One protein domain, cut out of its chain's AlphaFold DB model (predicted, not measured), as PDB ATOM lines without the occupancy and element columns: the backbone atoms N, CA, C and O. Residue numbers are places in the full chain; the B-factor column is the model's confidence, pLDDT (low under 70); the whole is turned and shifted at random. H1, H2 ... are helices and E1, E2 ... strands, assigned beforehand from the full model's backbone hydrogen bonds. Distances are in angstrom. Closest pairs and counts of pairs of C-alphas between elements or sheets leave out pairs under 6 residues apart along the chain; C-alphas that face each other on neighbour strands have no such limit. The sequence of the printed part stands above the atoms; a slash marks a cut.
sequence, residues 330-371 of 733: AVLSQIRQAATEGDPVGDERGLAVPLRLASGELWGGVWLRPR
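AT A GLANCE: This is residues 330 to 371 of the 733 residues of the protein "Histidine kinase" of Planctomycetes bacterium (UniProt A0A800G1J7). A two-stranded antiparallel hairpin, E1 and E2, makes a long narrow ribbon, with the single helix H1 packed over one of its faces. The link from H1 to E1 folds back beside E1, where residues 345 to 346 pair with residues 351 to 352 of E1, antiparallel, in a stretch too short to be named. The printed part has 42 residues, with one named helix and two named strands in the order H1, E1, E2, in the mixed class of helices and strands. It is compact, with a radius of gyration of the C-alphas of 10.0 A, yet elongated in outline, with spans of 31 by 18 by 13 A.

HOW THE PARTS SIT: E1, residues 351 to 356, and E2, residues 362 to 368, are antiparallel neighbours and form a hairpin, with 156 degrees between their directions. N 353 and O 366 are within hydrogen-bond range at 2.8 A, as are N 368 and O 351 at 2.8 A. The C-alphas of Ala 352 and Trp 367 face each other at 4.2 A. H1, residues 330 to 341, comes closest to E1 at the C-alphas of Ala 339 and Pro 354, 4.9 A apart. Its closest C-alphas to E2 are those of Ile 335 and Gly 365, 5.5 A apart. In H1 every O i to N i+4 pair is within hydrogen-bond range.

IN THESE COORDINATES: E1 is 16.1 A long from first to last C-alpha. E2 is 18.0 A long and ends at C-alpha 368, (41.438, -21.059, -44.982). H1 is 16.2 A long and begins at C-alpha 330, (41.301, -20.989, -31.852).

THE WHOLE: The two C-alphas farthest apart, those of Ser 359 and Arg 371, are 31.9 A from each other. The printed part has no cut. The link from E1 to E2 is tight, and that from H1 to E1 is short. The mean pLDDT of the printed part is 71.1, and 13 residues are under 70: 342, 348 to 349, 358 to 363 and 368 to 371.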
ATOM      1  N   ALA A 330      41.971 -19.884 -31.166       71.31
ATOM      2  CA  ALA A 330      41.301 -20.989 -31.852       71.31
ATOM      3  C   ALA A 330      41.887 -21.287 -33.246       71.31
ATOM      4  O   ALA A 330      42.050 -22.445 -33.624       71.31
ATOM      5  N   VAL A 331      42.252 -20.261 -34.023       72.81
ATOM      6  CA  VAL A 331      42.887 -20.470 -35.338       72.81
ATOM      7  C   VAL A 331      44.284 -21.073 -35.178       72.81
ATOM      8  O   VAL A 331      44.646 -22.016 -35.883       72.81
ATOM      9  N   LEU A 332      45.082 -20.560 -34.236       71.88
ATOM     10  CA  LEU A 332      46.420 -21.095 -33.977       71.88
ATOM     11  C   LEU A 332      46.370 -22.501 -33.375       71.88
ATOM     12  O   LEU A 332      47.255 -23.302 -33.677       71.88
ATOM     13  N   SER A 333      45.361 -22.824 -32.562       75.00
ATOM     14  CA  SER A 333      45.177 -24.177 -32.037       75.00
ATOM     15  C   SER A 333      44.813 -25.164 -33.147       75.00
ATOM     16  O   SER A 333      45.446 -26.214 -33.222       75.00
ATOM     17  N   GLN A 334      43.920 -24.802 -34.076       74.44
ATOM     18  CA  GLN A 334      43.603 -25.627 -35.248       74.44
ATOM     19  C   GLN A 334      44.814 -25.821 -36.167       74.44
ATOM     20  O   GLN A 334      45.076 -26.936 -36.613       74.44
ATOM     21  N   ILE A 335      45.607 -24.769 -36.412       72.94
ATOM     22  CA  ILE A 335      46.853 -24.888 -37.186       72.94
ATOM     23  C   ILE A 335      47.849 -25.810 -36.476       72.94
ATOM     24  O   ILE A 335      48.459 -26.649 -37.132       72.94
ATOM     25  N   ARG A 336      48.012 -25.695 -35.149       71.12
ATOM     26  CA  ARG A 336      48.884 -26.596 -34.371       71.12
ATOM     27  C   ARG A 336      48.389 -28.033 -34.397       71.12
ATOM     28  O   ARG A 336      49.207 -28.940 -34.499       71.12
ATOM     29  N   GLN A 337      47.081 -28.240 -34.310       76.06
ATOM     30  CA  GLN A 337      46.486 -29.566 -34.362       76.06
ATOM     31  C   GLN A 337      46.724 -30.206 -35.732       76.06
ATOM     32  O   GLN A 337      47.318 -31.275 -35.796       76.06
ATOM     33  N   ALA A 338      46.405 -29.497 -36.819       75.94
ATOM     34  CA  ALA A 338      46.673 -29.942 -38.185       75.94
ATOM     35  C   ALA A 338      48.172 -30.208 -38.431       75.94
ATOM     36  O   ALA A 338      48.552 -31.181 -39.077       75.94
ATOM     37  N   ALA A 339      49.044 -29.369 -37.867       72.12
ATOM     38  CA  ALA A 339      50.493 -29.542 -37.910       72.12
ATOM     39  C   ALA A 339      50.959 -30.801 -37.148       72.12
ATOM     40  O   ALA A 339      51.841 -31.511 -37.624       72.12
ATOM     41  N   THR A 340      50.357 -31.101 -35.995       74.25
ATOM     42  CA  THR A 340      50.726 -32.252 -35.152       74.25
ATOM     43  C   THR A 340      50.194 -33.567 -35.720       74.25
ATOM     44  O   THR A 340      50.922 -34.555 -35.764       74.25
ATOM     45  N   GLU A 341      48.941 -33.581 -36.169       77.88
ATOM     46  CA  GLU A 341      48.275 -34.766 -36.726       77.88
ATOM     47  C   GLU A 341      48.746 -35.059 -38.154       77.88
ATOM     48  O   GLU A 341      48.781 -36.208 -38.583       77.88
ATOM     49  N   GLY A 342      49.183 -34.028 -38.878       66.88
ATOM     50  CA  GLY A 342      49.716 -34.159 -40.225       66.88
ATOM     51  C   GLY A 342      48.669 -34.167 -41.337       66.88
ATOM     52  O   GLY A 342      49.089 -34.211 -42.495       66.88
ATOM     53  N   ASP A 343      47.387 -34.044 -40.984       78.19
ATOM     54  CA  ASP A 343      46.217 -33.979 -41.865       78.19
ATOM     55  C   ASP A 343      45.452 -32.641 -41.712       78.19
ATOM     56  O   ASP A 343      45.621 -31.937 -40.710       78.19
ATOM     57  N   PRO A 344      44.619 -32.237 -42.696       79.31
ATOM     58  CA  PRO A 344      43.770 -31.050 -42.583       79.31
ATOM     59  C   PRO A 344      42.704 -31.183 -41.485       79.31
ATOM     60  O   PRO A 344      41.964 -32.164 -41.452       79.31
ATOM     61  N   VAL A 345      42.558 -30.151 -40.651       75.44
ATOM     62  CA  VAL A 345      41.577 -30.086 -39.554       75.44
ATOM     63  C   VAL A 345      40.701 -28.851 -39.751       75.44
ATOM     64  O   VAL A 345      41.220 -27.744 -39.873       75.44
ATOM     65  N   GLY A 346      39.376 -29.002 -39.802       74.75
ATOM     66  CA  GLY A 346      38.471 -27.872 -40.044       74.75
ATOM     67  C   GLY A 346      37.085 -28.014 -39.425       74.75
ATOM     68  O   GLY A 346      36.638 -29.117 -39.116       74.75
ATOM     69  N   ASP A 347      36.414 -26.875 -39.270       71.00
ATOM     70  CA  ASP A 347      35.048 -26.715 -38.766       71.00
ATOM     71  C   ASP A 347      34.224 -25.765 -39.671       71.00
ATOM     72  O   ASP A 347      34.657 -25.370 -40.755       71.00
ATOM     73  N   GLU A 348      33.021 -25.367 -39.233       62.62
ATOM     74  CA  GLU A 348      32.174 -24.396 -39.954       62.62
ATOM     75  C   GLU A 348      32.814 -22.995 -40.095       62.62
ATOM     76  O   GLU A 348      32.347 -22.173 -40.884       62.62
ATOM     77  N   ARG A 349      33.879 -22.687 -39.338       64.38
ATOM     78  CA  ARG A 349      34.547 -21.375 -39.310       64.38
ATOM     79  C   ARG A 349      35.750 -21.322 -40.247       64.38
ATOM     80  O   ARG A 349      36.051 -20.240 -40.760       64.38
ATOM     81  N   GLY A 350      36.411 -22.451 -40.489       70.06
ATOM     82  CA  GLY A 350      37.493 -22.570 -41.461       70.06
ATOM     83  C   GLY A 350      38.219 -23.912 -41.426       70.06
ATOM     84  O   GLY A 350      37.905 -24.804 -40.646       70.06
ATOM     85  N   LEU A 351      39.200 -24.051 -42.311       76.56
ATOM     86  CA  LEU A 351      39.969 -25.268 -42.544       76.56
ATOM     87  C   LEU A 351      41.464 -24.979 -42.367       76.56
ATOM     88  O   LEU A 351      42.043 -24.229 -43.154       76.56
ATOM     89  N   ALA A 352      42.093 -25.584 -41.361       76.62
ATOM     90  CA  ALA A 352      43.543 -25.625 -41.205       76.62
ATOM     91  C   ALA A 352      44.142 -26.757 -42.047       76.62
ATOM     92  O   ALA A 352      43.664 -27.887 -42.025       76.62
ATOM     93  N   VAL A 353      45.220 -26.469 -42.769       77.69
ATOM     94  CA  VAL A 353      45.942 -27.419 -43.617       77.69
ATOM     95  C   VAL A 353      47.430 -27.359 -43.253       77.69
ATOM     96  O   VAL A 353      48.002 -26.264 -43.286       77.69
ATOM     97  N   PRO A 354      48.088 -28.481 -42.911       77.50
ATOM     98  CA  PRO A 354      49.518 -28.478 -42.624       77.50
ATOM     99  C   PRO A 354      50.325 -28.237 -43.907       77.50
ATOM    100  O   PRO A 354      50.030 -28.785 -44.968       77.50
ATOM    101  N   LEU A 355      51.365 -27.414 -43.808       72.94
ATOM    102  CA  LEU A 355      52.312 -27.132 -44.881       72.94
ATOM    103  C   LEU A 355      53.561 -27.983 -44.675       72.94
ATOM    104  O   LEU A 355      54.234 -27.880 -43.646       72.94
ATOM    105  N   ARG A 356      53.888 -28.803 -45.671       71.31
ATOM    106  CA  ARG A 356      55.094 -29.634 -45.696       71.31
ATOM    107  C   ARG A 356      56.018 -29.171 -46.816       71.31
ATOM    108  O   ARG A 356      55.554 -28.791 -47.889       71.31
ATOM    109  N   LEU A 357      57.320 -29.211 -46.561       70.31
ATOM    110  CA  LEU A 357      58.341 -29.042 -47.591       70.31
ATOM    111  C   LEU A 357      58.307 -30.236 -48.552       70.31
ATOM    112  O   LEU A 357      57.809 -31.311 -48.217       70.31
ATOM    113  N   ALA A 358      58.901 -30.078 -49.736       63.38
ATOM    114  CA  ALA A 358      59.038 -31.174 -50.699       63.38
ATOM    115  C   ALA A 358      59.815 -32.384 -50.130       63.38
ATOM    116  O   ALA A 358      59.653 -33.498 -50.618       63.38
ATOM    117  N   SER A 359      60.614 -32.180 -49.077       62.69
ATOM    118  CA  SER A 359      61.299 -33.227 -48.303       62.69
ATOM    119  C   SER A 359      60.375 -34.039 -47.379       62.69
ATOM    120  O   SER A 359      60.834 -34.989 -46.752       62.69
ATOM    121  N   GLY A 360      59.093 -33.676 -47.260       65.06
ATOM    122  CA  GLY A 360      58.122 -34.285 -46.341       65.06
ATOM    123  C   GLY A 360      58.136 -33.697 -44.924       65.06
ATOM    124  O   GLY A 360      57.222 -33.960 -44.133       65.06
ATOM    125  N   GLU A 361      59.132 -32.865 -44.614       69.75
ATOM    126  CA  GLU A 361      59.280 -32.194 -43.325       69.75
ATOM    127  C   GLU A 361      58.190 -31.136 -43.118       69.75
ATOM    128  O   GLU A 361      57.835 -30.385 -44.032       69.75
ATOM    129  N   LEU A 362      57.628 -31.095 -41.911       66.94
ATOM    130  CA  LEU A 362      56.577 -30.155 -41.553       66.94
ATOM    131  C   LEU A 362      57.162 -28.750 -41.385       66.94
ATOM    132  O   LEU A 362      58.032 -28.520 -40.552       66.94
ATOM    133  N   TRP A 363      56.639 -27.808 -42.160       67.31
ATOM    134  CA  TRP A 363      57.122 -26.433 -42.212       67.31
ATOM    135  C   TRP A 363      56.205 -25.451 -41.484       67.31
ATOM    136  O   TRP A 363      56.665 -24.454 -40.936       67.31
ATOM    137  N   GLY A 364      54.901 -25.734 -41.454       70.06
ATOM    138  CA  GLY A 364      53.913 -24.900 -40.778       70.06
ATOM    139  C   GLY A 364      52.488 -25.354 -41.075       70.06
ATOM    140  O   GLY A 364      52.254 -26.525 -41.352       70.06
ATOM    141  N   GLY A 365      51.531 -24.427 -41.062       70.94
ATOM    142  CA  GLY A 365      50.163 -24.677 -41.517       70.94
ATOM    143  C   GLY A 365      49.462 -23.392 -41.953       70.94
ATOM    144  O   GLY A 365      49.831 -22.298 -41.525       70.94
ATOM    145  N   VAL A 366      48.474 -23.525 -42.836       71.62
ATOM    146  CA  VAL A 366      47.648 -22.434 -43.365       71.62
ATOM    147  C   VAL A 366      46.202 -22.630 -42.930       71.62
ATOM    148  O   VAL A 366      45.714 -23.753 -42.920       71.62
ATOM    149  N   TRP A 367      45.502 -21.550 -42.585       72.50
ATOM    150  CA  TRP A 367      44.077 -21.599 -42.258       72.50
ATOM    151  C   TRP A 367      43.261 -20.849 -43.308       72.50
ATOM    152  O   TRP A 367      43.534 -19.686 -43.609       72.50
ATOM    153  N   LEU A 368      42.275 -21.531 -43.886       67.69
ATOM    154  CA  LEU A 368      41.438 -21.059 -44.982       67.69
ATOM    155  C   LEU A 368      39.995 -20.912 -44.501       67.69
ATOM    156  O   LEU A 368      39.395 -21.875 -44.033       67.69
ATOM    157  N   ARG A 369      39.395 -19.733 -44.675       68.25
ATOM    158  CA  ARG A 369      37.965 -19.529 -44.412       68.25
ATOM    159  C   ARG A 369      37.167 -19.568 -45.717       68.25
ATOM    160  O   ARG A 369      37.460 -18.759 -46.602       68.25
ATOM    161  N   PRO A 370      36.138 -20.429 -45.855       60.91
ATOM    162  CA  PRO A 370      35.219 -20.336 -46.981       60.91
ATOM    163  C   PRO A 370      34.481 -18.995 -46.913       60.91
ATOM    164  O   PRO A 370      33.931 -18.611 -45.879       60.91
ATOM    165  N   ARG A 371      34.507 -18.238 -48.014       56.44
ATOM    166  CA  ARG A 371      33.824 -16.947 -48.120       56.44
ATOM    167  C   ARG A 371      32.316 -17.183 -48.206       56.44
ATOM    168  O   ARG A 371      31.751 -17.261 -49.292       56.44
TER     169      ARG A 371